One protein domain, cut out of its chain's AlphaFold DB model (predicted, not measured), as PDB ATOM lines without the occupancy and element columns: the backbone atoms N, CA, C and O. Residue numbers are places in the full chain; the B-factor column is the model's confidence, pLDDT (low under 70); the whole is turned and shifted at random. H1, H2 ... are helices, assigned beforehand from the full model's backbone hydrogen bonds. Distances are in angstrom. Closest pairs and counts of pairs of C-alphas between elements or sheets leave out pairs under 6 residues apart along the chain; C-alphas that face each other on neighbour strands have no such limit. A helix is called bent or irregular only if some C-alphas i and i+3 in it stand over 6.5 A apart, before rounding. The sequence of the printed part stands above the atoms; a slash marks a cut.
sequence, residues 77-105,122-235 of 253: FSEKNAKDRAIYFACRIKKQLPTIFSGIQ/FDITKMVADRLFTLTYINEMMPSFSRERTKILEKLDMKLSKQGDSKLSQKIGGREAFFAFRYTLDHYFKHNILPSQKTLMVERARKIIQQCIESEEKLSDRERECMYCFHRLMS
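Overview. This is residues 77 to 105 and 122 to 235 of the 253 residues of an uncharacterized protein of Rhizophagus irregularis (strain DAOM 181602 / DAOM 197198 / MUCL 43194) (UniProt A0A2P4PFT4). Four helices, H1, H3, H5 and H6, make the core as a ring, each touching the next and crossing it at a steep tilt. H7 packs on H1 outside this ring, short H2 follows H1 and packs on H6, and H4 is set off to one side, with few contacts to H3 and H5. The 143 printed residues include seven named helices, H1 to H7 in chain order, and no named strand; the class is all helix, and the helix packing is mostly crossed. The whole is compact, with a radius of gyration of the C-alphas of 15.0 A and spans of 42 by 38 by 25 A.

Arrangement. Start at H1, residues 79 to 95, which with H6, residues 195 to 216, is a hub; each touches three helices. Look at Ala 86 and Ala 129: their C-alphas, 4.9 A apart, are the closest of H1 and H3, residues 122 to 141, which touch at a steep tilt of 38 degrees, opposite ways. H3 touches H5, residues 174 to 189, closest at C-alphas 131 and 180, 4.7 A apart, with a tilt of 37 degrees that is only just steep. H5 touches H6 at a steep tilt of 45 degrees, opposite ways, closest at C-alphas 177 and 206, 5.0 A apart. H6 touches H1 through residues 205 to 212 of H6 and 89 to 93 of H1 alone, closest at C-alphas 209 and 89, 6.3 A apart. H1 and H5 are near each other, with 7 pairs of C-alphas within 10 A, while H3 and H6 are apart. H7, residues 221 to 233, touches H1, closest at C-alphas 228 and 84, 5.3 A apart. H2, residues 97 to 101, touches residues 201 to 205 of H6, closest at C-alphas 100 and 201, 5.5 A apart. H4, residues 147 to 162, is close to H3 but not clearly touching, closest at C-alphas 149 and 138, 6.4 A apart; it stands likewise to H5, closest at C-alphas 160 and 178, 7.4 A apart. Every O i to N i+4 pair is within hydrogen-bond range in H1, H2, H3, H4, H6 and H7, and 11 of 12 in H5.

Along the chain. Find C-alpha 79 at (3.020, -2.022, 31.287); from there H1 runs 24.6 A to C-alpha 95. H3 is 26.8 A long, H4 22.4 A and H5 20.4 A. H6, the longest, runs 31.2 A from C-alpha 195 at (19.541, 11.878, 57.707). H7 ends at C-alpha 233, (-4.543, 13.551, 32.372).

Size, cuts and confidence. The C-alphas of Gly 103 and Phe 145, 43.9 A apart, are the two farthest apart. Residues 106 to 121 are not printed; C-alphas 105 and 122 are 21.1 A apart across this cut. The link from H4 to H5, 11 residues, is long. The mean pLDDT of the printed part is 89.2; residue 77 and residues 164 to 166 are under 70.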
ATOM      1  N   PHE A  77      -2.020  -7.114  34.307       58.16
ATOM      2  CA  PHE A  77      -1.197  -5.952  34.680       58.16
ATOM      3  C   PHE A  77      -0.326  -5.468  33.511       58.16
ATOM      4  O   PHE A  77       0.863  -5.765  33.405       58.16
ATOM      5  N   SER A  78      -0.927  -4.704  32.595       74.19
ATOM      6  CA  SER A  78      -0.197  -4.143  31.453       74.19
ATOM      7  C   SER A  78       0.896  -3.154  31.892       74.19
ATOM      8  O   SER A  78       0.756  -2.443  32.890       74.19
ATOM      9  N   GLU A  79       1.969  -3.040  31.101       82.31
ATOM     10  CA  GLU A  79       3.020  -2.022  31.287       82.31
ATOM     11  C   GLU A  79       2.432  -0.611  31.428       82.31
ATOM     12  O   GLU A  79       2.836   0.176  32.288       82.31
ATOM     13  N   LYS A  80       1.395  -0.331  30.636       85.44
ATOM     14  CA  LYS A  80       0.634   0.912  30.697       85.44
ATOM     15  C   LYS A  80      -0.026   1.115  32.064       85.44
ATOM     16  O   LYS A  80       0.090   2.203  32.622       85.44
ATOM     17  N   ASN A  81      -0.686   0.098  32.619       85.50
ATOM     18  CA  ASN A  81      -1.331   0.198  33.930       85.50
ATOM     19  C   ASN A  81      -0.305   0.412  35.050       85.50
ATOM     20  O   ASN A  81      -0.539   1.235  35.934       85.50
ATOM     21  N   ALA A  82       0.859  -0.240  34.982       88.50
ATOM     22  CA  ALA A  82       1.952   0.004  35.923       88.50
ATOM     23  C   ALA A  82       2.488   1.445  35.837       88.50
ATOM     24  O   ALA A  82       2.694   2.090  36.870       88.50
ATOM     25  N   LYS A  83       2.674   1.979  34.620       90.94
ATOM     26  CA  LYS A  83       3.097   3.373  34.399       90.94
ATOM     27  C   LYS A  83       2.050   4.356  34.933       90.94
ATOM     28  O   LYS A  83       2.382   5.256  35.704       90.94
ATOM     29  N   ASP A  84       0.781   4.161  34.581       91.94
ATOM     30  CA  ASP A  84      -0.320   5.036  34.997       91.94
ATOM     31  C   ASP A  84      -0.510   5.005  36.533       91.94
ATOM     32  O   ASP A  84      -0.731   6.050  37.155       91.94
ATOM     33  N   ARG A  85      -0.333   3.839  37.174       93.94
ATOM     34  CA  ARG A  85      -0.331   3.691  38.639       93.94
ATOM     35  C   ARG A  85       0.814   4.457  39.305       93.94
ATOM     36  O   ARG A  85       0.599   5.183  40.279       93.94
ATOM     37  N   ALA A  86       2.029   4.336  38.774       95.81
ATOM     38  CA  ALA A  86       3.185   5.063  39.287       95.81
ATOM     39  C   ALA A  86       2.986   6.588  39.205       95.81
ATOM     40  O   ALA A  86       3.282   7.313  40.160       95.81
ATOM     41  N   ILE A  87       2.399   7.065  38.102       95.75
ATOM     42  CA  ILE A  87       2.017   8.471  37.912       95.75
ATOM     43  C   ILE A  87       0.973   8.899  38.943       95.75
ATOM     44  O   ILE A  87       1.107   9.967  39.543       95.75
ATOM     45  N   TYR A  88      -0.053   8.080  39.191       96.12
ATOM     46  CA  TYR A  88      -1.053   8.356  40.222       96.12
ATOM     47  C   TYR A  88      -0.395   8.589  41.592       96.12
ATOM     48  O   TYR A  88      -0.629   9.631  42.215       96.12
ATOM     49  N   PHE A  89       0.489   7.690  42.028       97.62
ATOM     50  CA  PHE A  89       1.186   7.805  43.315       97.62
ATOM     51  C   PHE A  89       2.067   9.056  43.371       97.62
ATOM     52  O   PHE A  89       2.002   9.828  44.333       97.62
ATOM     53  N   ALA A  90       2.848   9.302  42.320       97.25
ATOM     54  CA  ALA A  90       3.709  10.472  42.229       97.25
ATOM     55  C   ALA A  90       2.905  11.780  42.273       97.25
ATOM     56  O   ALA A  90       3.248  12.692  43.024       97.25
ATOM     57  N   CYS A  91       1.779  11.864  41.559       95.94
ATOM     58  CA  CYS A  91       0.874  13.013  41.597       95.94
ATOM     59  C   CYS A  91       0.297  13.261  42.999       95.94
ATOM     60  O   CYS A  91       0.124  14.413  43.411       95.94
ATOM     61  N   ARG A  92      -0.005  12.200  43.755       96.44
ATOM     62  CA  ARG A  92      -0.481  12.313  45.142       96.44
ATOM     63  C   ARG A  92       0.617  12.833  46.068       96.44
ATOM     64  O   ARG A  92       0.338  13.703  46.892       96.44
ATOM     65  N   ILE A  93       1.857  12.381  45.876       96.44
ATOM     66  CA  ILE A  93       3.033  12.914  46.577       96.44
ATOM     67  C   ILE A  93       3.253  14.387  46.223       96.44
ATOM     68  O   ILE A  93       3.363  15.207  47.131       96.44
ATOM     69  N   LYS A  94       3.227  14.747  44.931       95.00
ATOM     70  CA  LYS A  94       3.372  16.124  44.429       95.00
ATOM     71  C   LYS A  94       2.447  17.096  45.151       95.00
ATOM     72  O   LYS A  94       2.895  18.120  45.661       95.00
ATOM     73  N   LYS A  95       1.158  16.749  45.239       93.94
ATOM     74  CA  LYS A  95       0.132  17.562  45.919       93.94
ATOM     75  C   LYS A  95       0.435  17.801  47.400       93.94
ATOM     76  O   LYS A  95      -0.043  18.780  47.961       93.94
ATOM     77  N   GLN A  96       1.208  16.921  48.028       94.81
ATOM     78  CA  GLN A  96       1.555  16.967  49.447       94.81
ATOM     79  C   GLN A  96       3.015  17.365  49.698       94.81
ATOM     80  O   GLN A  96       3.445  17.359  50.852       94.81
ATOM     81  N   LEU A  97       3.780  17.750  48.667       91.69
ATOM     82  CA  LEU A  97       5.167  18.199  48.829       91.69
ATOM     83  C   LEU A  97       5.313  19.319  49.872       91.69
ATOM     84  O   LEU A  97       6.185  19.174  50.727       91.69
ATOM     85  N   PRO A  98       4.453  20.359  49.925       90.81
ATOM     86  CA  PRO A  98       4.552  21.378  50.974       90.81
ATOM     87  C   PRO A  98       4.473  20.787  52.390       90.81
ATOM     88  O   PRO A  98       5.269  21.128  53.262       90.81
ATOM     89  N   THR A  99       3.566  19.832  52.610       91.12
ATOM     90  CA  THR A  99       3.419  19.119  53.886       91.12
ATOM     91  C   THR A  99       4.630  18.232  54.180       91.12
ATOM     92  O   THR A  99       5.096  18.171  55.317       91.12
ATOM     93  N   ILE A 100       5.166  17.549  53.163       90.88
ATOM     94  CA  ILE A 100       6.353  16.696  53.296       90.88
ATOM     95  C   ILE A 100       7.575  17.530  53.693       90.88
ATOM     96  O   ILE A 100       8.302  17.124  54.600       90.88
ATOM     97  N   PHE A 101       7.763  18.695  53.074       90.12
ATOM     98  CA  PHE A 101       8.899  19.594  53.298       90.12
ATOM     99  C   PHE A 101       8.713  20.547  54.490       90.12
ATOM    100  O   PHE A 101       9.656  21.231  54.890       90.12
ATOM    101  N   SER A 102       7.532  20.572  55.110       88.94
ATOM    102  CA  SER A 102       7.255  21.435  56.259       88.94
ATOM    103  C   SER A 102       8.202  21.153  57.434       88.94
ATOM    104  O   SER A 102       8.286  20.021  57.932       88.94
ATOM    105  N   GLY A 103       8.915  22.189  57.881       84.88
ATOM    106  CA  GLY A 103       9.870  22.118  58.991       84.88
ATOM    107  C   GLY A 103      11.206  21.442  58.661       84.88
ATOM    108  O   GLY A 103      11.964  21.131  59.580       84.88
ATOM    109  N   ILE A 104      11.507  21.192  57.383       87.25
ATOM    110  CA  ILE A 104      12.807  20.669  56.950       87.25
ATOM    111  C   ILE A 104      13.803  21.824  56.829       87.25
ATOM    112  O   ILE A 104      13.512  22.847  56.217       87.25
ATOM    113  N   GLN A 105      14.982  21.654  57.424       81.50
ATOM    114  CA  GLN A 105      16.077  22.620  57.348       81.50
ATOM    115  C   GLN A 105      17.093  22.127  56.323       81.50
ATOM    116  O   GLN A 105      17.538  20.983  56.397       81.50
ATOM    117  N   PHE A 122       7.904  19.383  39.564       88.88
ATOM    118  CA  PHE A 122       7.794  18.512  38.396       88.88
ATOM    119  C   PHE A 122       8.936  17.487  38.319       88.88
ATOM    120  O   PHE A 122       8.649  16.307  38.131       88.88
ATOM    121  N   ASP A 123      10.182  17.896  38.559       89.50
ATOM    122  CA  ASP A 123      11.365  17.025  38.492       89.50
ATOM    123  C   ASP A 123      11.365  15.972  39.604       89.50
ATOM    124  O   ASP A 123      11.659  14.797  39.371       89.50
ATOM    125  N   ILE A 124      10.949  16.371  40.813       90.88
ATOM    126  CA  ILE A 124      10.729  15.448  41.938       90.88
ATOM    127  C   ILE A 124       9.637  14.442  41.570       90.88
ATOM    128  O   ILE A 124       9.800  13.242  41.768       90.88
ATOM    129  N   THR A 125       8.516  14.923  41.028       93.81
ATOM    130  CA  THR A 125       7.367  14.069  40.696       93.81
ATOM    131  C   THR A 125       7.716  13.065  39.604       93.81
ATOM    132  O   THR A 125       7.368  11.894  39.735       93.81
ATOM    133  N   LYS A 126       8.425  13.499  38.556       93.44
ATOM    134  CA  LYS A 126       8.854  12.627  37.462       93.44
ATOM    135  C   LYS A 126       9.771  11.522  37.977       93.44
ATOM    136  O   LYS A 126       9.472  10.349  37.784       93.44
ATOM    137  N   MET A 127      10.800  11.884  38.744       94.19
ATOM    138  CA  MET A 127      11.724  10.906  39.315       94.19
ATOM    139  C   MET A 127      11.014   9.901  40.225       94.19
ATOM    140  O   MET A 127      11.262   8.702  40.141       94.19
ATOM    141  N   VAL A 128      10.090  10.366  41.067       96.56
ATOM    142  CA  VAL A 128       9.293   9.475  41.916       96.56
ATOM    143  C   VAL A 128       8.463   8.509  41.069       96.56
ATOM    144  O   VAL A 128       8.466   7.317  41.368       96.56
ATOM    145  N   ALA A 129       7.793   8.984  40.015       96.25
ATOM    146  CA  ALA A 129       7.023   8.126  39.114       96.25
ATOM    147  C   ALA A 129       7.914   7.067  38.444       96.25
ATOM    148  O   ALA A 129       7.594   5.883  38.505       96.25
ATOM    149  N   ASP A 130       9.068   7.459  37.904       93.75
ATOM    150  CA  ASP A 130       9.997   6.541  37.234       93.75
ATOM    151  C   ASP A 130      10.491   5.441  38.179       93.75
ATOM    152  O   ASP A 130      10.550   4.257  37.828       93.75
ATOM    153  N   ARG A 131      10.822   5.813  39.420       94.88
ATOM    154  CA  ARG A 131      11.266   4.853  40.433       94.88
ATOM    155  C   ARG A 131      10.132   3.945  40.899       94.88
ATOM    156  O   ARG A 131      10.367   2.754  41.086       94.88
ATOM    157  N   LEU A 132       8.914   4.457  41.061       96.25
ATOM    158  CA  LEU A 132       7.757   3.624  41.396       96.25
ATOM    159  C   LEU A 132       7.450   2.626  40.278       96.25
ATOM    160  O   LEU A 132       7.307   1.441  40.561       96.25
ATOM    161  N   PHE A 133       7.451   3.076  39.021       94.25
ATOM    162  CA  PHE A 133       7.278   2.204  37.861       94.25
ATOM    163  C   PHE A 133       8.359   1.122  37.808       94.25
ATOM    164  O   PHE A 133       8.047  -0.054  37.649       94.25
ATOM    165  N   THR A 134       9.623   1.496  38.029       91.44
ATOM    166  CA  THR A 134      10.741   0.544  38.080       91.44
ATOM    167  C   THR A 134      10.520  -0.523  39.155       91.44
ATOM    168  O   THR A 134      10.734  -1.707  38.902       91.44
ATOM    169  N   LEU A 135      10.077  -0.134  40.355       92.06
ATOM    170  CA  LEU A 135       9.805  -1.088  41.430       92.06
ATOM    171  C   LEU A 135       8.628  -2.013  41.091       92.06
ATOM    172  O   LEU A 135       8.718  -3.215  41.333       92.06
ATOM    173  N   THR A 136       7.553  -1.475  40.514       91.06
ATOM    174  CA  THR A 136       6.412  -2.265  40.031       91.06
ATOM    175  C   THR A 136       6.854  -3.270  38.971       91.06
ATOM    176  O   THR A 136       6.574  -4.455  39.108       91.06
ATOM    177  N   TYR A 137       7.652  -2.841  37.992       87.50
ATOM    178  CA  TYR A 137       8.210  -3.722  36.968       87.50
ATOM    179  C   TYR A 137       9.024  -4.874  37.578       87.50
ATOM    180  O   TYR A 137       8.820  -6.038  37.234       87.50
ATOM    181  N   ILE A 138       9.916  -4.577  38.532       88.12
ATOM    182  CA  ILE A 138      10.714  -5.602  39.224       88.12
ATOM    183  C   ILE A 138       9.815  -6.587  39.983       88.12
ATOM    184  O   ILE A 138      10.078  -7.791  39.999       88.12
ATOM    185  N   ASN A 139       8.768  -6.096  40.643       87.12
ATOM    186  CA  ASN A 139       7.922  -6.941  41.476       87.12
ATOM    187  C   ASN A 139       6.971  -7.819  40.661       87.12
ATOM    188  O   ASN A 139       6.806  -8.983  41.032       87.12
ATOM    189  N   GLU A 140       6.392  -7.276  39.591       84.50
ATOM    190  CA  GLU A 140       5.220  -7.842  38.910       84.50
ATOM    191  C   GLU A 140       5.512  -8.345  37.491       84.50
ATOM    192  O   GLU A 140       4.847  -9.269  37.036       84.50
ATOM    193  N   MET A 141       6.510  -7.787  36.797       83.25
ATOM    194  CA  MET A 141       6.808  -8.128  35.394       83.25
ATOM    195  C   MET A 141       8.091  -8.945  35.231       83.25
ATOM    196  O   MET A 141       8.227  -9.710  34.276       83.25
ATOM    197  N   MET A 142       9.050  -8.815  36.152       83.31
ATOM    198  CA  MET A 142      10.225  -9.686  36.151       83.31
ATOM    199  C   MET A 142       9.864 -11.091  36.660       83.31
ATOM    200  O   MET A 142       9.214 -11.208  37.703       83.31
ATOM    201  N   PRO A 143      10.361 -12.168  36.015       83.50
ATOM    202  CA  PRO A 143      10.123 -13.529  36.483       83.50
ATOM    203  C   PRO A 143      10.587 -13.712  37.928       83.50
ATOM    204  O   PRO A 143      11.730 -13.388  38.273       83.50
ATOM    205  N   SER A 144       9.713 -14.256  38.775       82.00
ATOM    206  CA  SER A 144       9.959 -14.423  40.213       82.00
ATOM    207  C   SER A 144      11.179 -15.298  40.520       82.00
ATOM    208  O   SER A 144      11.876 -15.045  41.497       82.00
ATOM    209  N   PHE A 145      11.460 -16.268  39.650       80.94
ATOM    210  CA  PHE A 145      12.593 -17.193  39.713       80.94
ATOM    211  C   PHE A 145      13.888 -16.639  39.098       80.94
ATOM    212  O   PHE A 145      14.917 -17.316  39.126       80.94
ATOM    213  N   SER A 146      13.873 -15.431  38.520       88.06
ATOM    214  CA  SER A 146      15.091 -14.849  37.952       88.06
ATOM    215  C   SER A 146      16.077 -14.463  39.055       88.06
ATOM    216  O   SER A 146      15.747 -13.752  40.010       88.06
ATOM    217  N   ARG A 147      17.330 -14.908  38.906       88.56
ATOM    218  CA  ARG A 147      18.415 -14.602  39.848       88.56
ATOM    219  C   ARG A 147      18.650 -13.095  39.940       88.56
ATOM    220  O   ARG A 147      19.001 -12.581  40.999       88.56
ATOM    221  N   GLU A 148      18.453 -12.389  38.834       86.31
ATOM    222  CA  GLU A 148      18.586 -10.943  38.710       86.31
ATOM    223  C   GLU A 148      17.563 -10.220  39.587       86.31
ATOM    224  O   GLU A 148      17.949  -9.345  40.362       86.31
ATOM    225  N   ARG A 149      16.282 -10.615  39.534       87.31
ATOM    226  CA  ARG A 149      15.235 -10.036  40.388       87.31
ATOM    227  C   ARG A 149      15.561 -10.235  41.863       87.31
ATOM    228  O   ARG A 149      15.520  -9.269  42.622       87.31
ATOM    229  N   THR A 150      15.937 -11.451  42.257       88.38
ATOM    230  CA  THR A 150      16.305 -11.761  43.647       88.38
ATOM    231  C   THR A 150      17.467 -10.890  44.120       88.38
ATOM    232  O   THR A 150      17.333 -10.204  45.130       88.38
ATOM    233  N   LYS A 151      18.551 -10.794  43.337       90.81
ATOM    234  CA  LYS A 151      19.700  -9.927  43.653       90.81
ATOM    235  C   LYS A 151      19.307  -8.457  43.829       90.81
ATOM    236  O   LYS A 151      19.829  -7.780  44.715       90.81
ATOM    237  N   ILE A 152      18.425  -7.936  42.973       87.06
ATOM    238  CA  ILE A 152      17.969  -6.540  43.049       87.06
ATOM    239  C   ILE A 152      17.180  -6.302  44.341       87.06
ATOM    240  O   ILE A 152      17.439  -5.321  45.043       87.06
ATOM    241  N   LEU A 153      16.245  -7.197  44.668       88.31
ATOM    242  CA  LEU A 153      15.408  -7.082  45.862       88.31
ATOM    243  C   LEU A 153      16.222  -7.255  47.153       88.31
ATOM    244  O   LEU A 153      16.063  -6.458  48.071       88.31
ATOM    245  N   GLU A 154      17.164  -8.198  47.197       88.81
ATOM    246  CA  GLU A 154      18.085  -8.364  48.331       88.81
ATOM    247  C   GLU A 154      18.942  -7.114  48.550       88.81
ATOM    248  O   GLU A 154      19.061  -6.616  49.671       88.81
ATOM    249  N   LYS A 155      19.499  -6.540  47.474       87.75
ATOM    250  CA  LYS A 155      20.276  -5.294  47.555       87.75
ATOM    251  C   LYS A 155      19.423  -4.135  48.073       87.75
ATOM    252  O   LYS A 155      19.924  -3.300  48.831       87.75
ATOM    253  N   LEU A 156      18.151  -4.073  47.681       85.31
ATOM    254  CA  LEU A 156      17.201  -3.085  48.189       85.31
ATOM    255  C   LEU A 156      16.936  -3.276  49.688       85.31
ATOM    256  O   LEU A 156      17.051  -2.316  50.452       85.31
ATOM    257  N   ASP A 157      16.645  -4.500  50.120       85.00
ATOM    258  CA  ASP A 157      16.334  -4.811  51.517       85.00
ATOM    259  C   ASP A 157      17.562  -4.605  52.432       85.00
ATOM    260  O   ASP A 157      17.448  -4.096  53.554       85.00
ATOM    261  N   MET A 158      18.772  -4.874  51.924       85.81
ATOM    262  CA  MET A 158      20.027  -4.513  52.589       85.81
ATOM    263  C   MET A 158      20.192  -2.993  52.736       85.81
ATOM    264  O   MET A 158      20.585  -2.526  53.808       85.81
ATOM    265  N   LYS A 159      19.906  -2.203  51.685       83.38
ATOM    266  CA  LYS A 159      19.976  -0.727  51.743       83.38
ATOM    267  C   LYS A 159      18.979  -0.167  52.771       83.38
ATOM    268  O   LYS A 159      19.371   0.669  53.583       83.38
ATOM    269  N   LEU A 160      17.743  -0.674  52.786       81.75
ATOM    270  CA  LEU A 160      16.708  -0.351  53.784       81.75
ATOM    271  C   LEU A 160      17.192  -0.608  55.218       81.75
ATOM    272  O   LEU A 160      17.058   0.248  56.093       81.75
ATOM    273  N   SER A 161      17.804  -1.772  55.441       80.50
ATOM    274  CA  SER A 161      18.293  -2.183  56.760       80.50
ATOM    275  C   SER A 161      19.449  -1.304  57.252       80.50
ATOM    276  O   SER A 161      19.454  -0.880  58.406       80.50
ATOM    277  N   LYS A 162      20.410  -0.977  56.374       80.31
ATOM    278  CA  LYS A 162      21.586  -0.152  56.714       80.31
ATOM    279  C   LYS A 162      21.240   1.304  57.023       80.31
ATOM    280  O   LYS A 162      21.909   1.922  57.842       80.31
ATOM    281  N   GLN A 163      20.215   1.860  56.378       74.06
ATOM    282  CA  GLN A 163      19.819   3.257  56.578       74.06
ATOM    283  C   GLN A 163      18.950   3.480  57.832       74.06
ATOM    284  O   GLN A 163      18.481   4.593  58.054       74.06
ATOM    285  N   GLY A 164      18.777   2.455  58.682       63.12
ATOM    286  CA  GLY A 164      18.049   2.548  59.954       63.12
ATOM    287  C   GLY A 164      16.527   2.437  59.822       63.12
ATOM    288  O   GLY A 164      15.815   2.498  60.822       63.12
ATOM    289  N   ASP A 165      16.027   2.206  58.609       66.75
ATOM    290  CA  ASP A 165      14.603   2.173  58.276       66.75
ATOM    291  C   ASP A 165      14.059   0.729  58.218       66.75
ATOM    292  O   ASP A 165      13.130   0.422  57.474       66.75
ATOM    293  N   SER A 166      14.592  -0.190  59.035       67.38
ATOM    294  CA  SER A 166      14.168  -1.606  59.048       67.38
ATOM    295  C   SER A 166      12.691  -1.800  59.411       67.38
ATOM    296  O   SER A 166      12.050  -2.742  58.956       67.38
ATOM    297  N   LYS A 167      12.116  -0.877  60.191       78.00
ATOM    298  CA  LYS A 167      10.674  -0.849  60.487       78.00
ATOM    299  C   LYS A 167       9.841  -0.290  59.335       78.00
ATOM    300  O   LYS A 167       8.631  -0.480  59.326       78.00
ATOM    301  N   LEU A 168      10.450   0.443  58.402       79.06
ATOM    302  CA  LEU A 168       9.751   1.040  57.268       79.06
ATOM    303  C   LEU A 168       9.363  -0.036  56.255       79.06
ATOM    304  O   LEU A 168       8.227  -0.026  55.801       79.06
ATOM    305  N   SER A 169      10.254  -0.991  55.965       74.19
ATOM    306  CA  SER A 169       9.987  -2.088  55.018       74.19
ATOM    307  C   SER A 169       8.807  -2.975  55.428       74.19
ATOM    308  O   SER A 169       8.169  -3.572  54.567       74.19
ATOM    309  N   GLN A 170       8.492  -3.028  56.724       83.75
ATOM    310  CA  GLN A 170       7.369  -3.787  57.282       83.75
ATOM    311  C   GLN A 170       6.023  -3.052  57.180       83.75
ATOM    312  O   GLN A 170       4.977  -3.648  57.427       83.75
ATOM    313  N   LYS A 171       6.020  -1.753  56.856       90.44
ATOM    314  CA  LYS A 171       4.798  -0.951  56.731       90.44
ATOM    315  C   LYS A 171       4.322  -0.911  55.280       90.44
ATOM    316  O   LYS A 171       5.130  -0.818  54.359       90.44
ATOM    317  N   ILE A 172       3.005  -0.842  55.094       92.62
ATOM    318  CA  ILE A 172       2.377  -0.597  53.786       92.62
ATOM    319  C   ILE A 172       2.945   0.695  53.172       92.62
ATOM    320  O   ILE A 172       3.042   1.730  53.849       92.62
ATOM    321  N   GLY A 173       3.349   0.622  51.901       91.81
ATOM    322  CA  GLY A 173       3.976   1.723  51.164       91.81
ATOM    323  C   GLY A 173       5.439   1.998  51.539       91.81
ATOM    324  O   GLY A 173       6.018   2.983  51.080       91.81
ATOM    325  N   GLY A 174       6.026   1.196  52.433       92.38
ATOM    326  CA  GLY A 174       7.370   1.388  52.974       92.38
ATOM    327  C   GLY A 174       8.478   1.225  51.948       92.38
ATOM    328  O   GLY A 174       9.349   2.089  51.828       92.38
ATOM    329  N   ARG A 175       8.428   0.127  51.188       90.25
ATOM    330  CA  ARG A 175       9.424  -0.180  50.153       90.25
ATOM    331  C   ARG A 175       9.324   0.812  49.002       90.25
ATOM    332  O   ARG A 175      10.351   1.270  48.519       90.25
ATOM    333  N   GLU A 176       8.114   1.201  48.622       94.56
ATOM    334  CA  GLU A 176       7.824   2.191  47.589       94.56
ATOM    335  C   GLU A 176       8.357   3.573  47.976       94.56
ATOM    336  O   GLU A 176       9.092   4.196  47.208       94.56
ATOM    337  N   ALA A 177       8.048   4.042  49.191       95.31
ATOM    338  CA  ALA A 177       8.522   5.333  49.686       95.31
ATOM    339  C   ALA A 177      10.049   5.384  49.759       95.31
ATOM    340  O   ALA A 177      10.663   6.378  49.372       95.31
ATOM    341  N   PHE A 178      10.672   4.305  50.223       92.56
ATOM    342  CA  PHE A 178      12.119   4.217  50.261       92.56
ATOM    343  C   PHE A 178      12.714   4.163  48.848       92.56
ATOM    344  O   PHE A 178      13.536   4.995  48.481       92.56
ATOM    345  N   PHE A 179      12.273   3.235  48.005       92.69
ATOM    346  CA  PHE A 179      12.856   3.046  46.678       92.69
ATOM    347  C   PHE A 179      12.707   4.271  45.771       92.69
ATOM    348  O   PHE A 179      13.612   4.567  44.989       92.69
ATOM    349  N   ALA A 180      11.577   4.974  45.865       95.69
ATOM    350  CA  ALA A 180      11.284   6.114  45.010       95.69
ATOM    351  C   ALA A 180      11.613   7.452  45.663       95.69
ATOM    352  O   ALA A 180      12.408   8.230  45.132       95.69
ATOM    353  N   PHE A 181      11.027   7.735  46.826       95.12
ATOM    354  CA  PHE A 181      11.138   9.057  47.430       95.12
ATOM    355  C   PHE A 181      12.498   9.270  48.095       95.12
ATOM    356  O   PHE A 181      13.110  10.313  47.878       95.12
ATOM    357  N   ARG A 182      13.032   8.283  48.836       93.00
ATOM    358  CA  ARG A 182      14.385   8.409  49.416       93.00
ATOM    359  C   ARG A 182      15.441   8.558  48.327       93.00
ATOM    360  O   ARG A 182      16.277   9.446  48.443       93.00
ATOM    361  N   TYR A 183      15.348   7.764  47.258       91.88
ATOM    362  CA  TYR A 183      16.225   7.901  46.093       91.88
ATOM    363  C   TYR A 183      16.179   9.321  45.519       91.88
ATOM    364  O   TYR A 183      17.217   9.942  45.321       91.88
ATOM    365  N   THR A 184      14.976   9.866  45.327       93.06
ATOM    366  CA  THR A 184      14.784  11.231  44.817       93.06
ATOM    367  C   THR A 184      15.404  12.282  45.748       93.06
ATOM    368  O   THR A 184      16.053  13.220  45.286       93.06
ATOM    369  N   LEU A 185      15.268  12.111  47.070       90.81
ATOM    370  CA  LEU A 185      15.903  12.994  48.051       90.81
ATOM    371  C   LEU A 185      17.432  12.909  48.011       90.81
ATOM    372  O   LEU A 185      18.109  13.932  48.089       90.81
ATOM    373  N   ASP A 186      17.981  11.702  47.903       89.31
ATOM    374  CA  ASP A 186      19.424  11.486  47.824       89.31
ATOM    375  C   ASP A 186      20.000  12.043  46.511       89.31
ATOM    376  O   ASP A 186      21.073  12.645  46.531       89.31
ATOM    377  N   HIS A 187      19.260  11.935  45.404       89.12
ATOM    378  CA  HIS A 187      19.654  12.458  44.099       89.12
ATOM    379  C   HIS A 187      19.723  13.992  44.079       89.12
ATOM    380  O   HIS A 187      20.764  14.563  43.754       89.12
ATOM    381  N   TYR A 188      18.631  14.660  44.458       86.94
ATOM    382  CA  TYR A 188      18.524  16.116  44.331       86.94
ATOM    383  C   TYR A 188      19.106  16.886  45.514       86.94
ATOM    384  O   TYR A 188      19.650  17.973  45.340       86.94
ATOM    385  N   PHE A 189      19.006  16.339  46.726       83.56
ATOM    386  CA  PHE A 189      19.383  17.058  47.941       83.56
ATOM    387  C   PHE A 189      20.641  16.500  48.605       83.56
ATOM    388  O   PHE A 189      21.100  17.106  49.568       83.56
ATOM    389  N   LYS A 190      21.223  15.391  48.116       81.12
ATOM    390  CA  LYS A 190      22.509  14.809  48.563       81.12
ATOM    391  C   LYS A 190      22.757  14.969  50.068       81.12
ATOM    392  O   LYS A 190      22.071  14.331  50.860       81.12
ATOM    393  N   HIS A 191      23.692  15.819  50.492       78.44
ATOM    394  CA  HIS A 191      24.029  16.043  51.906       78.44
ATOM    395  C   HIS A 191      23.346  17.276  52.528       78.44
ATOM    396  O   HIS A 191      23.549  17.563  53.704       78.44
ATOM    397  N   ASN A 192      22.498  17.971  51.768       81.94
ATOM    398  CA  ASN A 192      21.826  19.203  52.181       81.94
ATOM    399  C   ASN A 192      20.636  18.946  53.118       81.94
ATOM    400  O   ASN A 192      20.132  19.888  53.716       81.94
ATOM    401  N   ILE A 193      20.170  17.702  53.265       84.88
ATOM    402  CA  ILE A 193      19.128  17.329  54.234       84.88
ATOM    403  C   ILE A 193      19.721  16.341  55.233       84.88
ATOM    404  O   ILE A 193      20.307  15.326  54.838       84.88
ATOM    405  N   LEU A 194      19.527  16.609  56.527       88.00
ATOM    406  CA  LEU A 194      19.989  15.721  57.591       88.00
ATOM    407  C   LEU A 194      19.359  14.321  57.457       88.00
ATOM    408  O   LEU A 194      18.180  14.210  57.109       88.00
ATOM    409  N   PRO A 195      20.080  13.237  57.800       87.69
ATOM    410  CA  PRO A 195      19.541  11.878  57.707       87.69
ATOM    411  C   PRO A 195      18.200  11.691  58.434       87.69
ATOM    412  O   PRO A 195      17.283  11.089  57.878       87.69
ATOM    413  N   SER A 196      18.048  12.272  59.630       88.12
ATOM    414  CA  SER A 196      16.807  12.220  60.418       88.12
ATOM    415  C   SER A 196      15.632  12.927  59.734       88.12
ATOM    416  O   SER A 196      14.503  12.436  59.761       88.12
ATOM    417  N   GLN A 197      15.894  14.054  59.068       90.00
ATOM    418  CA  GLN A 197      14.903  14.787  58.284       90.00
ATOM    419  C   GLN A 197      14.499  14.010  57.033       90.00
ATOM    420  O   GLN A 197      13.308  13.917  56.746       90.00
ATOM    421  N   LYS A 198      15.449  13.376  56.332       90.19
ATOM    422  CA  LYS A 198      15.117  12.495  55.203       90.19
ATOM    423  C   LYS A 198      14.223  11.340  55.639       90.19
ATOM    424  O   LYS A 198      13.228  11.073  54.976       90.19
ATOM    425  N   THR A 199      14.528  10.688  56.760       90.75
ATOM    426  CA  THR A 199      13.679   9.619  57.311       90.75
ATOM    427  C   THR A 199      12.269  10.125  57.631       90.75
ATOM    428  O   THR A 199      11.285   9.484  57.262       90.75
ATOM    429  N   LEU A 200      12.137  11.320  58.219       92.00
ATOM    430  CA  LEU A 200      10.830  11.946  58.451       92.00
ATOM    431  C   LEU A 200      10.066  12.208  57.141       92.00
ATOM    432  O   LEU A 200       8.872  11.917  57.053       92.00
ATOM    433  N   MET A 201      10.737  12.746  56.124       93.50
ATOM    434  CA  MET A 201      10.135  13.023  54.817       93.50
ATOM    435  C   MET A 201       9.681  11.739  54.115       93.50
ATOM    436  O   MET A 201       8.581  11.700  53.564       93.50
ATOM    437  N   VAL A 202      10.483  10.674  54.186       94.25
ATOM    438  CA  VAL A 202      10.135   9.353  53.646       94.25
ATOM    439  C   VAL A 202       8.931   8.761  54.379       94.25
ATOM    440  O   VAL A 202       8.019   8.265  53.727       94.25
ATOM    441  N   GLU A 203       8.846   8.872  55.707       94.00
ATOM    442  CA  GLU A 203       7.666   8.416  56.457       94.00
ATOM    443  C   GLU A 203       6.404   9.225  56.094       94.00
ATOM    444  O   GLU A 203       5.306   8.664  56.026       94.00
ATOM    445  N   ARG A 204       6.529  10.529  55.808       95.69
ATOM    446  CA  ARG A 204       5.412  11.344  55.294       95.69
ATOM    447  C   ARG A 204       4.984  10.890  53.893       95.69
ATOM    448  O   ARG A 204       3.789  10.712  53.666       95.69
ATOM    449  N   ALA A 205       5.933  10.635  52.991       96.88
ATOM    450  CA  ALA A 205       5.656  10.090  51.660       96.88
ATOM    451  C   ALA A 205       4.999   8.700  51.728       96.88
ATOM    452  O   ALA A 205       4.012   8.443  51.042       96.88
ATOM    453  N   ARG A 206       5.473   7.833  52.627       96.38
ATOM    454  CA  ARG A 206       4.904   6.506  52.887       96.38
ATOM    455  C   ARG A 206       3.433   6.570  53.279       96.38
ATOM    456  O   ARG A 206       2.640   5.797  52.756       96.38
ATOM    457  N   LYS A 207       3.043   7.495  54.164       97.56
ATOM    458  CA  LYS A 207       1.628   7.692  54.537       97.56
ATOM    459  C   LYS A 207       0.757   8.031  53.328       97.56
ATOM    460  O   LYS A 207      -0.369   7.559  53.243       97.56
ATOM    461  N   ILE A 208       1.278   8.820  52.392       98.00
ATOM    462  CA  ILE A 208       0.558   9.178  51.165       98.00
ATOM    463  C   ILE A 208       0.428   7.961  50.252       98.00
ATOM    464  O   ILE A 208      -0.663   7.695  49.761       98.00
ATOM    465  N   ILE A 209       1.506   7.195  50.063       97.56
ATOM    466  CA  ILE A 209       1.476   5.952  49.278       97.56
ATOM    467  C   ILE A 209       0.500   4.946  49.893       97.56
ATOM    468  O   ILE A 209      -0.316   4.383  49.173       97.56
ATOM    469  N   GLN A 210       0.515   4.776  51.216       97.62
ATOM    470  CA  GLN A 210      -0.444   3.928  51.924       97.62
ATOM    471  C   GLN A 210      -1.888   4.334  51.603       97.62
ATOM    472  O   GLN A 210      -2.684   3.479  51.244       97.62
ATOM    473  N   GLN A 211      -2.219   5.628  51.649       97.62
ATOM    474  CA  GLN A 211      -3.559   6.102  51.281       97.62
ATOM    475  C   GLN A 211      -3.916   5.806  49.821       97.62
ATOM    476  O   GLN A 211      -5.090   5.617  49.506       97.62
ATOM    477  N   CYS A 212      -2.932   5.812  48.921       97.06
ATOM    478  CA  CYS A 212      -3.151   5.457  47.521       97.06
ATOM    479  C   CYS A 212      -3.484   3.966  47.394       97.06
ATOM    480  O   CYS A 212      -4.489   3.636  46.778       97.06
ATOM    481  N   ILE A 213      -2.716   3.095  48.056       95.81
ATOM    482  CA  ILE A 213      -2.961   1.643  48.106       95.81
ATOM    483  C   ILE A 213      -4.344   1.347  48.712       95.81
ATOM    484  O   ILE A 213      -5.159   0.670  48.098       95.81
ATOM    485  N   GLU A 214      -4.674   1.951  49.854       95.88
ATOM    486  CA  GLU A 214      -5.989   1.804  50.501       95.88
ATOM    487  C   GLU A 214      -7.150   2.346  49.645       95.88
ATOM    488  O   GLU A 214      -8.310   1.988  49.858       95.88
ATOM    489  N   SER A 215      -6.873   3.267  48.715       94.25
ATOM    490  CA  SER A 215      -7.867   3.748  47.749       94.25
ATOM    491  C   SER A 215      -8.025   2.766  46.591       94.25
ATOM    492  O   SER A 215      -9.150   2.516  46.179       94.25
ATOM    493  N   GLU A 216      -6.928   2.183  46.102       94.31
ATOM    494  CA  GLU A 216      -6.932   1.148  45.060       94.31
ATOM    495  C   GLU A 216      -7.708  -0.102  45.486       94.31
ATOM    496  O   GLU A 216      -8.496  -0.626  44.701       94.31
ATOM    497  N   GLU A 217      -7.541  -0.542  46.736       93.12
ATOM    498  CA  GLU A 217      -8.207  -1.728  47.298       93.12
ATOM    499  C   GLU A 217      -9.741  -1.619  47.327       93.12
ATOM    500  O   GLU A 217     -10.436  -2.632  47.363       93.12
ATOM    501  N   LYS A 218     -10.286  -0.397  47.294       94.44
ATOM    502  CA  LYS A 218     -11.738  -0.139  47.306       94.44
ATOM    503  C   LYS A 218     -12.365  -0.148  45.915       94.44
ATOM    504  O   LYS A 218     -13.580  -0.011  45.809       94.44
ATOM    505  N   LEU A 219     -11.548  -0.242  44.869       91.75
ATOM    506  CA  LEU A 219     -11.957  -0.072  43.482       91.75
ATOM    507  C   LEU A 219     -11.817  -1.389  42.710       91.75
ATOM    508  O   LEU A 219     -10.847  -2.139  42.872       91.75
ATOM    509  N   SER A 220     -12.769  -1.639  41.813       91.19
ATOM    510  CA  SER A 220     -12.635  -2.666  40.776       91.19
ATOM    511  C   SER A 220     -11.497  -2.323  39.809       91.19
ATOM    512  O   SER A 220     -11.069  -1.172  39.718       91.19
ATOM    513  N   ASP A 221     -11.016  -3.302  39.040       86.75
ATOM    514  CA  ASP A 221      -9.900  -3.088  38.107       86.75
ATOM    515  C   ASP A 221     -10.198  -1.961  37.103       86.75
ATOM    516  O   ASP A 221      -9.382  -1.061  36.913       86.75
ATOM    517  N   ARG A 222     -11.423  -1.920  36.559       88.94
ATOM    518  CA  ARG A 222     -11.868  -0.857  35.639       88.94
ATOM    519  C   ARG A 222     -11.907   0.521  36.299       88.94
ATOM    520  O   ARG A 222     -11.582   1.521  35.664       88.94
ATOM    521  N   GLU A 223     -12.308   0.596  37.565       91.94
ATOM    522  CA  GLU A 223     -12.325   1.857  38.312       91.94
ATOM    523  C   GLU A 223     -10.906   2.335  38.628       91.94
ATOM    524  O   GLU A 223     -10.639   3.535  38.536       91.94
ATOM    525  N   ARG A 224      -9.978   1.415  38.929       92.50
ATOM    526  CA  ARG A 224      -8.555   1.738  39.103       92.50
ATOM    527  C   ARG A 224      -7.959   2.294  37.817       92.50
ATOM    528  O   ARG A 224      -7.348   3.358  37.853       92.50
ATOM    529  N   GLU A 225      -8.198   1.647  36.681       89.56
ATOM    530  CA  GLU A 225      -7.738   2.133  35.374       89.56
ATOM    531  C   GLU A 225      -8.273   3.535  35.060       89.56
ATOM    532  O   GLU A 225      -7.506   4.429  34.686       89.56
ATOM    533  N   CYS A 226      -9.573   3.762  35.280       91.19
ATOM    534  CA  CYS A 226     -10.182   5.084  35.136       91.19
ATOM    535  C   CYS A 226      -9.515   6.114  36.061       91.19
ATOM    536  O   CYS A 226      -9.173   7.215  35.624       91.19
ATOM    537  N   MET A 227      -9.299   5.759  37.331       94.12
ATOM    538  CA  MET A 227      -8.660   6.624  38.321       94.12
ATOM    539  C   MET A 227      -7.223   6.983  37.923       94.12
ATOM    540  O   MET A 227      -6.843   8.156  38.033       94.12
ATOM    541  N   TYR A 228      -6.425   6.012  37.470       93.06
ATOM    542  CA  TYR A 228      -5.046   6.250  37.043       93.06
ATOM    543  C   TYR A 228      -5.004   7.143  35.803       93.06
ATOM    544  O   TYR A 228      -4.294   8.151  35.793       93.06
ATOM    545  N   CYS A 229      -5.830   6.837  34.798       87.31
ATOM    546  CA  CYS A 229      -5.944   7.633  33.579       87.31
ATOM    547  C   CYS A 229      -6.340   9.082  33.894       87.31
ATOM    548  O   CYS A 229      -5.698  10.022  33.422       87.31
ATOM    549  N   PHE A 230      -7.332   9.275  34.769       90.94
ATOM    550  CA  PHE A 230      -7.747  10.599  35.224       90.94
ATOM    551  C   PHE A 230      -6.590  11.366  35.876       90.94
ATOM    552  O   PHE A 230      -6.341  12.519  35.530       90.94
ATOM    553  N   HIS A 231      -5.837  10.741  36.786       90.81
ATOM    554  CA  HIS A 231      -4.707  11.409  37.439       90.81
ATOM    555  C   HIS A 231      -3.559  11.718  36.481       90.81
ATOM    556  O   HIS A 231      -2.920  12.758  36.637       90.81
ATOM    557  N   ARG A 232      -3.317  10.865  35.484       88.31
ATOM    558  CA  ARG A 232      -2.352  11.138  34.420       88.31
ATOM    559  C   ARG A 232      -2.761  12.360  33.604       88.31
ATOM    560  O   ARG A 232      -1.956  13.277  33.464       88.31
ATOM    561  N   LEU A 233      -4.010  12.417  33.139       87.94
ATOM    562  CA  LEU A 233      -4.543  13.551  32.372       87.94
ATOM    563  C   LEU A 233      -4.517  14.855  33.184       87.94
ATOM    564  O   LEU A 233      -4.097  15.896  32.688       87.94
ATOM    565  N   MET A 234      -4.894  14.787  34.461       88.38
ATOM    566  CA  MET A 234      -4.964  15.950  35.352       88.38
ATOM    567  C   MET A 234      -3.622  16.328  35.996       88.38
ATOM    568  O   MET A 234      -3.562  17.270  36.787       88.38
ATOM    569  N   SER A 235      -2.542  15.602  35.699       86.38
ATOM    570  CA  SER A 235      -1.217  15.852  36.286       86.38
ATOM    571  C   SER A 235      -0.590  17.178  35.832       86.38
ATOM    572  O   SER A 235       0.281  17.717  36.529       86.38
TER     573      SER A 235